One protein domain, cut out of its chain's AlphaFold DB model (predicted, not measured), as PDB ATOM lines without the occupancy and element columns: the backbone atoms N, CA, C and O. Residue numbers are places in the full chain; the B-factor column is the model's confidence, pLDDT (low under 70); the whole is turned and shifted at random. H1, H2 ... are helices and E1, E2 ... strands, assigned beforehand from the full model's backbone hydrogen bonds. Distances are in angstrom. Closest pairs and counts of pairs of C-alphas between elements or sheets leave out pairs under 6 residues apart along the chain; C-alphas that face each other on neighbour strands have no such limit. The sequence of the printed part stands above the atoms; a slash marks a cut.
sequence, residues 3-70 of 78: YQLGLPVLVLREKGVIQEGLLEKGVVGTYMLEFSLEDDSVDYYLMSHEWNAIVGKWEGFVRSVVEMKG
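What this domain is: This is residues 3 to 70 of the 78 residues of an uncharacterized protein of Candidatus Kentron sp. LFY (UniProt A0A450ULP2). What is the picture? Two short parallel strands, E1 and E2, with the wide loop of residues 15 to 31 between them, form one side; the long helix H2 runs back along the other side, after the short H1 at one end. What is it made of? The printed part has 68 residues, with E1, E2, H1, H2 in chain order; it is mixed, helices and strands, with under half of the residues in named elements. It is loose, with a radius of gyration of the C-alphas of 13.7 A, and spans 43 by 29 by 14 A.

How they stand to each other: How do the strands pair? E1, residues 11 to 14, and E2, residues 32 to 35, are parallel, at 29 degrees; N 13 and O 33, 2.8 A apart, are within hydrogen-bond range. Where are the helices? H1, residues 42 to 46, is close to but not clearly touching H2, residues 49 to 68; their closest C-alphas, of Tyr 45 and Trp 51, are 6.7 A apart. H2 is apart from both strands. In H1 and H2 every O i to N i+4 pair is within hydrogen-bond range.

Where its parts are: Where does E1 begin? Its C-alpha 11 is at (133.800, 253.422, 127.368). Where does H2 end? It measures 28.5 A from first to last C-alpha, ending at C-alpha 68, (127.604, 237.470, 142.431).

The domain as a whole: Is it continuous? The printed part has no cut, and the E1 to E2 link is long. Where is confidence low? Residues 25 to 31 and residue 40 have pLDDT under 70.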
ATOM      1  N   TYR A   3     132.907 253.026 137.859       76.81
ATOM      2  CA  TYR A   3     134.348 252.777 138.028       76.81
ATOM      3  C   TYR A   3     134.814 252.851 139.494       76.81
ATOM      4  O   TYR A   3     135.559 251.997 139.956       76.81
ATOM      5  N   GLN A   4     134.332 253.836 140.260       78.38
ATOM      6  CA  GLN A   4     134.695 254.012 141.676       78.38
ATOM      7  C   GLN A   4     134.149 252.889 142.567       78.38
ATOM      8  O   GLN A   4     134.691 252.635 143.635       78.38
ATOM      9  N   LEU A   5     133.087 252.214 142.123       79.44
ATOM     10  CA  LEU A   5     132.515 251.035 142.774       79.44
ATOM     11  C   LEU A   5     133.180 249.728 142.296       79.44
ATOM     12  O   LEU A   5     132.735 248.644 142.665       79.44
ATOM     13  N   GLY A   6     134.213 249.824 141.450       78.50
ATOM     14  CA  GLY A   6     134.900 248.699 140.815       78.50
ATOM     15  C   GLY A   6     134.106 248.019 139.694       78.50
ATOM     16  O   GLY A   6     134.610 247.086 139.077       78.50
ATOM     17  N   LEU A   7     132.881 248.467 139.406       84.19
ATOM     18  CA  LEU A   7     132.003 247.787 138.457       84.19
ATOM     19  C   LEU A   7     132.604 247.792 137.040       84.19
ATOM     20  O   LEU A   7     133.241 248.775 136.656       84.19
ATOM     21  N   PRO A   8     132.364 246.744 136.230       85.75
ATOM     22  CA  PRO A   8     132.814 246.689 134.844       85.75
ATOM     23  C   PRO A   8     132.226 247.842 134.026       85.75
ATOM     24  O   PRO A   8     131.007 248.002 133.949       85.75
ATOM     25  N   VAL A   9     133.085 248.624 133.375       86.50
ATOM     26  CA  VAL A   9     132.687 249.735 132.499       86.50
ATOM     27  C   VAL A   9     133.311 249.534 131.121       86.50
ATOM     28  O   VAL A   9     134.488 249.201 131.023       86.50
ATOM     29  N   LEU A  10     132.518 249.761 130.075       87.81
ATOM     30  CA  LEU A  10     132.972 249.915 128.695       87.81
ATOM     31  C   LEU A  10     132.784 251.383 128.311       87.81
ATOM     32  O   LEU A  10     131.703 251.936 128.520       87.81
ATOM     33  N   VAL A  11     133.830 252.017 127.787       86.12
ATOM     34  CA  VAL A  11     133.800 253.422 127.368       86.12
ATOM     35  C   VAL A  11     134.088 253.491 125.878       86.12
ATOM     36  O   VAL A  11     135.151 253.071 125.426       86.12
ATOM     37  N   LEU A  12     133.147 254.052 125.124       85.00
ATOM     38  CA  LEU A  12     133.357 254.445 123.735       85.00
ATOM     39  C   LEU A  12     133.596 255.946 123.721       85.00
ATOM     40  O   LEU A  12     132.772 256.710 124.229       85.00
ATOM     41  N   ARG A  13     134.730 256.363 123.174       84.50
ATOM     42  CA  ARG A  13     135.127 257.764 123.119       84.50
ATOM     43  C   ARG A  13     135.283 258.197 121.672       84.50
ATOM     44  O   ARG A  13     136.005 257.561 120.917       84.50
ATOM     45  N   GLU A  14     134.668 259.314 121.324       85.12
ATOM     46  CA  GLU A  14     134.866 259.940 120.021       85.12
ATOM     47  C   GLU A  14     136.271 260.558 119.917       85.12
ATOM     48  O   GLU A  14     136.818 261.106 120.886       85.12
ATOM     49  N   LYS A  15     136.869 260.479 118.732       83.88
ATOM     50  CA  LYS A  15     138.169 261.067 118.428       83.88
ATOM     51  C   LYS A  15     138.133 262.582 118.643       83.88
ATOM     52  O   LYS A  15     137.189 263.269 118.279       83.88
ATOM     53  N   GLY A  16     139.186 263.119 119.256       83.25
ATOM     54  CA  GLY A  16     139.283 264.553 119.554       83.25
ATOM     55  C   GLY A  16     138.555 265.004 120.827       83.25
ATOM     56  O   GLY A  16     138.715 266.157 121.225       83.25
ATOM     57  N   VAL A  17     137.832 264.114 121.522       85.75
ATOM     58  CA  VAL A  17     137.323 264.402 122.872       85.75
ATOM     59  C   VAL A  17     138.491 264.572 123.848       85.75
ATOM     60  O   VAL A  17     139.422 263.760 123.878       85.75
ATOM     61  N   ILE A  18     138.427 265.634 124.659       81.88
ATOM     62  CA  ILE A  18     139.438 265.975 125.668       81.88
ATOM     63  C   ILE A  18     139.630 264.799 126.637       81.88
ATOM     64  O   ILE A  18     138.673 264.233 127.168       81.88
ATOM     65  N   GLN A  19     140.891 264.428 126.853       76.00
ATOM     66  CA  GLN A  19     141.281 263.304 127.700       76.00
ATOM     67  C   GLN A  19     141.586 263.822 129.105       76.00
ATOM     68  O   GLN A  19     142.720 264.189 129.389       76.00
ATOM     69  N   GLU A  20     140.574 263.873 129.967       76.50
ATOM     70  CA  GLU A  20     140.745 264.246 131.374       76.50
ATOM     71  C   GLU A  20     140.135 263.190 132.299       76.50
ATOM     72  O   GLU A  20     139.055 262.639 132.044       76.50
ATOM     73  N   GLY A  21     140.845 262.898 133.390       78.81
ATOM     74  CA  GLY A  21     140.387 261.998 134.441       78.81
ATOM     75  C   GLY A  21     140.132 260.582 133.926       78.81
ATOM     76  O   GLY A  21     141.046 259.873 133.521       78.81
ATOM     77  N   LEU A  22     138.868 260.146 133.941       73.62
ATOM     78  CA  LEU A  22     138.476 258.788 133.539       73.62
ATOM     79  C   LEU A  22     138.800 258.482 132.064       73.62
ATOM     80  O   LEU A  22     138.938 257.321 131.698       73.62
ATOM     81  N   LEU A  23     138.917 259.501 131.210       74.88
ATOM     82  CA  LEU A  23     139.202 259.328 129.783       74.88
ATOM     83  C   LEU A  23     140.704 259.296 129.464       74.88
ATOM     84  O   LEU A  23     141.079 259.178 128.295       74.88
ATOM     85  N   GLU A  24     141.569 259.401 130.472       72.31
ATOM     86  CA  GLU A  24     143.011 259.268 130.292       72.31
ATOM     87  C   GLU A  24     143.396 257.814 129.986       72.31
ATOM     88  O   GLU A  24     142.916 256.850 130.601       72.31
ATOM     89  N   LYS A  25     144.292 257.637 129.006       65.31
ATOM     90  CA  LYS A  25     144.796 256.314 128.624       65.31
ATOM     91  C   LYS A  25     145.465 255.647 129.829       65.31
ATOM     92  O   LYS A  25     146.412 256.179 130.392       65.31
ATOM     93  N   GLY A  26     144.986 254.454 130.185       63.81
ATOM     94  CA  GLY A  26     145.504 253.662 131.305       63.81
ATOM     95  C   GLY A  26     144.663 253.715 132.586       63.81
ATOM     96  O   GLY A  26     144.849 252.849 133.434       63.81
ATOM     97  N   VAL A  27     143.697 254.638 132.709       60.16
ATOM     98  CA  VAL A  27     142.851 254.762 133.918       60.16
ATOM     99  C   VAL A  27     141.702 253.743 133.933       60.16
ATOM    100  O   VAL A  27     141.486 253.064 134.935       60.16
ATOM    101  N   VAL A  28     140.990 253.574 132.813       62.22
ATOM    102  CA  VAL A  28     139.861 252.617 132.674       62.22
ATOM    103  C   VAL A  28     140.316 251.216 132.229       62.22
ATOM    104  O   VAL A  28     139.537 250.264 132.224       62.22
ATOM    105  N   GLY A  29     141.601 251.048 131.900       62.69
ATOM    106  CA  GLY A  29     142.152 249.779 131.413       62.69
ATOM    107  C   GLY A  29     141.693 249.421 129.990       62.69
ATOM    108  O   GLY A  29     141.374 250.294 129.189       62.69
ATOM    109  N   THR A  30     141.675 248.121 129.669       60.28
ATOM    110  CA  THR A  30     141.431 247.519 128.331       60.28
ATOM    111  C   THR A  30     140.078 247.816 127.660       60.28
ATOM    112  O   THR A  30     139.801 247.250 126.610       60.28
ATOM    113  N   TYR A  31     139.225 248.661 128.242       68.44
ATOM    114  CA  TYR A  31     137.829 248.853 127.819       68.44
ATOM    115  C   TYR A  31     137.515 250.267 127.325       68.44
ATOM    116  O   TYR A  31     136.351 250.662 127.306       68.44
ATOM    117  N   MET A  32     138.533 251.045 126.958       76.12
ATOM    118  CA  MET A  32     138.337 252.346 126.324       76.12
ATOM    119  C   MET A  32     138.652 252.245 124.833       76.12
ATOM    120  O   MET A  32     139.816 252.112 124.455       76.12
ATOM    121  N   LEU A  33     137.607 252.314 124.013       79.50
ATOM    122  CA  LEU A  33     137.692 252.296 122.557       79.50
ATOM    123  C   LEU A  33     137.557 253.715 122.014       79.50
ATOM    124  O   LEU A  33     136.749 254.495 122.519       79.50
ATOM    125  N   GLU A  34     138.345 254.039 120.994       78.38
ATOM    126  CA  GLU A  34     138.237 255.305 120.271       78.38
ATOM    127  C   GLU A  34     137.528 255.068 118.934       78.38
ATOM    128  O   GLU A  34     137.911 254.157 118.201       78.38
ATOM    129  N   PHE A  35     136.501 255.860 118.632       79.88
ATOM    130  CA  PHE A  35     135.780 255.835 117.356       79.88
ATOM    131  C   PHE A  35     135.715 257.239 116.743       79.88
ATOM    132  O   PHE A  35     136.086 258.214 117.392       79.88
ATOM    133  N   SER A  36     135.317 257.328 115.476       80.56
ATOM    134  CA  SER A  36     135.168 258.585 114.740       80.56
ATOM    135  C   SER A  36     133.872 258.532 113.940       80.56
ATOM    136  O   SER A  36     133.731 257.659 113.087       80.56
ATOM    137  N   LEU A  37     132.939 259.448 114.191       77.69
ATOM    138  CA  LEU A  37     131.701 259.592 113.413       77.69
ATOM    139  C   LEU A  37     131.953 260.134 112.002       77.69
ATOM    140  O   LEU A  37     131.090 260.008 111.138       77.69
ATOM    141  N   GLU A  38     133.114 260.752 111.778       80.62
ATOM    142  CA  GLU A  38     133.537 261.238 110.462       80.62
ATOM    143  C   GLU A  38     134.055 260.110 109.561       80.62
ATOM    144  O   GLU A  38     134.147 260.291 108.348       80.62
ATOM    145  N   ASP A  39     134.386 258.948 110.133       75.62
ATOM    146  CA  ASP A  39     134.768 257.785 109.346       75.62
ATOM    147  C   ASP A  39     133.510 256.980 108.982       75.62
ATOM    148  O   ASP A  39     132.834 256.443 109.858       75.62
ATOM    149  N   ASP A  40     133.272 256.750 107.684       63.28
ATOM    150  CA  ASP A  40     132.229 255.833 107.163       63.28
ATOM    151  C   ASP A  40     132.401 254.365 107.644       63.28
ATOM    152  O   ASP A  40     131.670 253.457 107.249       63.28
ATOM    153  N   SER A  41     133.405 254.104 108.486       71.62
ATOM    154  CA  SER A  41     133.847 252.790 108.944       71.62
ATOM    155  C   SER A  41     133.333 252.390 110.329       71.62
ATOM    156  O   SER A  41     133.669 251.299 110.787       71.62
ATOM    157  N   VAL A  42     132.511 253.209 110.999       76.25
ATOM    158  CA  VAL A  42     131.963 252.858 112.327       76.25
ATOM    159  C   VAL A  42     131.224 251.521 112.282       76.25
ATOM    160  O   VAL A  42     131.498 250.643 113.101       76.25
ATOM    161  N   ASP A  43     130.363 251.317 111.284       79.50
ATOM    162  CA  ASP A  43     129.647 250.049 111.112       79.50
ATOM    163  C   ASP A  43     130.616 248.880 110.881       79.50
ATOM    164  O   ASP A  43     130.458 247.806 111.461       79.50
ATOM    165  N   TYR A  44     131.682 249.099 110.103       81.12
ATOM    166  CA  TYR A  44     132.723 248.095 109.884       81.12
ATOM    167  C   TYR A  44     133.458 247.736 111.184       81.12
ATOM    168  O   TYR A  44     133.698 246.558 111.462       81.12
ATOM    169  N   TYR A  45     133.775 248.733 112.011       80.62
ATOM    170  CA  TYR A  45     134.416 248.527 113.304       80.62
ATOM    171  C   TYR A  45     133.508 247.765 114.277       80.62
ATOM    172  O   TYR A  45     133.958 246.803 114.899       80.62
ATOM    173  N   LEU A  46     132.222 248.118 114.363       83.06
ATOM    174  CA  LEU A  46     131.248 247.422 115.216       83.06
ATOM    175  C   LEU A  46     130.951 245.987 114.745       83.06
ATOM    176  O   LEU A  46     130.510 245.153 115.533       83.06
ATOM    177  N   MET A  47     131.223 245.664 113.480       84.81
ATOM    178  CA  MET A  47     131.156 244.293 112.956       84.81
ATOM    179  C   MET A  47     132.492 243.539 113.055       84.81
ATOM    180  O   MET A  47     132.561 242.351 112.727       84.81
ATOM    181  N   SER A  48     133.561 244.202 113.501       85.19
ATOM    182  CA  SER A  48     134.897 243.615 113.551       85.19
ATOM    183  C   SER A  48     135.024 242.527 114.623       85.19
ATOM    184  O   SER A  48     134.324 242.498 115.640       85.19
ATOM    185  N   HIS A  49     135.983 241.620 114.425       87.19
ATOM    186  CA  HIS A  49     136.316 240.628 115.448       87.19
ATOM    187  C   HIS A  49     136.843 241.293 116.731       87.19
ATOM    188  O   HIS A  49     136.560 240.813 117.830       87.19
ATOM    189  N   GLU A  50     137.573 242.400 116.595       84.00
ATOM    190  CA  GLU A  50     138.102 243.171 117.719       84.00
ATOM    191  C   GLU A  50     136.977 243.661 118.637       84.00
ATOM    192  O   GLU A  50     137.008 243.397 119.841       84.00
ATOM    193  N   TRP A  51     135.939 244.272 118.056       86.62
ATOM    194  CA  TRP A  51     134.744 244.691 118.788       86.62
ATOM    195  C   TRP A  51     134.101 243.524 119.537       86.62
ATOM    196  O   TRP A  51     133.906 243.589 120.752       86.62
ATOM    197  N   ASN A  52     133.843 242.418 118.832       89.38
ATOM    198  CA  ASN A  52     133.209 241.239 119.422       89.38
ATOM    199  C   ASN A  52     134.024 240.656 120.588       89.38
ATOM    200  O   ASN A  52     133.452 240.233 121.593       89.38
ATOM    201  N   ALA A  53     135.356 240.654 120.490       87.94
ATOM    202  CA  ALA A  53     136.226 240.162 121.555       87.94
ATOM    203  C   ALA A  53     136.174 241.060 122.804       87.94
ATOM    204  O   ALA A  53     136.083 240.562 123.930       87.94
ATOM    205  N   ILE A  54     136.208 242.381 122.615       87.38
ATOM    206  CA  ILE A  54     136.204 243.352 123.717       87.38
ATOM    207  C   ILE A  54     134.841 243.380 124.406       87.38
ATOM    208  O   ILE A  54     134.775 243.275 125.636       87.38
ATOM    209  N   VAL A  55     133.758 243.453 123.628       89.06
ATOM    210  CA  VAL A  55     132.390 243.438 124.159       89.06
ATOM    211  C   VAL A  55     132.083 242.116 124.838       89.06
ATOM    212  O   VAL A  55     131.591 242.141 125.961       89.06
ATOM    213  N   GLY A  56     132.437 240.975 124.239       90.50
ATOM    214  CA  GLY A  56     132.209 239.667 124.859       90.50
ATOM    215  C   GLY A  56     132.943 239.517 126.196       90.50
ATOM    216  O   GLY A  56     132.384 239.015 127.173       90.50
ATOM    217  N   LYS A  57     134.180 240.025 126.291       88.75
ATOM    218  CA  LYS A  57     134.928 240.047 127.556       88.75
ATOM    219  C   LYS A  57     134.247 240.932 128.602       88.75
ATOM    220  O   LYS A  57     134.116 240.519 129.752       88.75
ATOM    221  N   TRP A  58     133.839 242.145 128.229       89.31
ATOM    222  CA  TRP A  58     133.121 243.051 129.132       89.31
ATOM    223  C   TRP A  58     131.776 242.461 129.586       89.31
ATOM    224  O   TRP A  58     131.479 242.473 130.780       89.31
ATOM    225  N   GLU A  59     131.007 241.876 128.666       91.62
ATOM    226  CA  GLU A  59     129.737 241.202 128.947       91.62
ATOM    227  C   GLU A  59     129.917 240.079 129.975       91.62
ATOM    228  O   GLU A  59     129.143 239.990 130.930       91.62
ATOM    229  N   GLY A  60     130.967 239.262 129.829       90.81
ATOM    230  CA  GLY A  60     131.314 238.222 130.798       90.81
ATOM    231  C   GLY A  60     131.483 238.782 132.212       90.81
ATOM    232  O   GLY A  60     130.882 238.266 133.153       90.81
ATOM    233  N   PHE A  61     132.207 239.897 132.360       87.50
ATOM    234  CA  PHE A  61     132.361 240.560 133.658       87.50
ATOM    235  C   PHE A  61     131.044 241.112 134.208       87.50
ATOM    236  O   PHE A  61     130.780 240.980 135.404       87.50
ATOM    237  N   VAL A  62     130.198 241.701 133.358       89.44
ATOM    238  CA  VAL A  62     128.871 242.183 133.772       89.44
ATOM    239  C   VAL A  62     128.012 241.026 134.280       89.44
ATOM    240  O   VAL A  62     127.417 241.141 135.353       89.44
ATOM    241  N   ARG A  63     127.979 239.896 133.561       90.75
ATOM    242  CA  ARG A  63     127.241 238.693 133.980       90.75
ATOM    243  C   ARG A  63     127.727 238.182 135.332       90.75
ATOM    244  O   ARG A  63     126.905 238.006 136.227       90.75
ATOM    245  N   SER A  64     129.042 238.054 135.519       89.12
ATOM    246  CA  SER A  64     129.612 237.624 136.800       89.12
ATOM    247  C   SER A  64     129.213 238.544 137.955       89.12
ATOM    248  O   SER A  64     128.819 238.062 139.013       89.12
ATOM    249  N   VAL A  65     129.243 239.867 137.759       87.06
ATOM    250  CA  VAL A  65     128.803 240.819 138.795       87.06
ATOM    251  C   VAL A  65     127.315 240.656 139.101       87.06
ATOM    252  O   VAL A  65     126.924 240.674 140.267       87.06
ATOM    253  N   VAL A  66     126.471 240.475 138.082       88.19
ATOM    254  CA  VAL A  66     125.026 240.270 138.269       88.19
ATOM    255  C   VAL A  66     124.734 238.993 139.055       88.19
ATOM    256  O   VAL A  66     123.863 239.022 139.928       88.19
ATOM    257  N   GLU A  67     125.449 237.907 138.773       88.38
ATOM    258  CA  GLU A  67     125.317 236.623 139.471       88.38
ATOM    259  C   GLU A  67     125.826 236.704 140.916       88.38
ATOM    260  O   GLU A  67     125.215 236.148 141.829       88.38
ATOM    261  N   MET A  68     126.906 237.451 141.146       86.50
ATOM    262  CA  MET A  68     127.604 237.470 142.431       86.50
ATOM    263  C   MET A  68     127.239 238.642 143.350       86.50
ATOM    264  O   MET A  68     127.655 238.655 144.508       86.50
ATOM    265  N   LYS A  69     126.423 239.608 142.902       81.50
ATOM    266  CA  LYS A  69     126.023 240.793 143.697       81.50
ATOM    267  C   LYS A  69     125.385 240.473 145.058       81.50
ATOM    268  O   LYS A  69     125.345 241.342 145.922       81.50
ATOM    269  N   GLY A  70     124.873 239.254 145.248       81.81
ATOM    270  CA  GLY A  70     124.313 238.765 146.514       81.81
ATOM    271  C   GLY A  70     125.298 238.009 147.415       81.81
ATOM    272  O   GLY A  70     124.894 237.561 148.484       81.81
TER     273      GLY A  70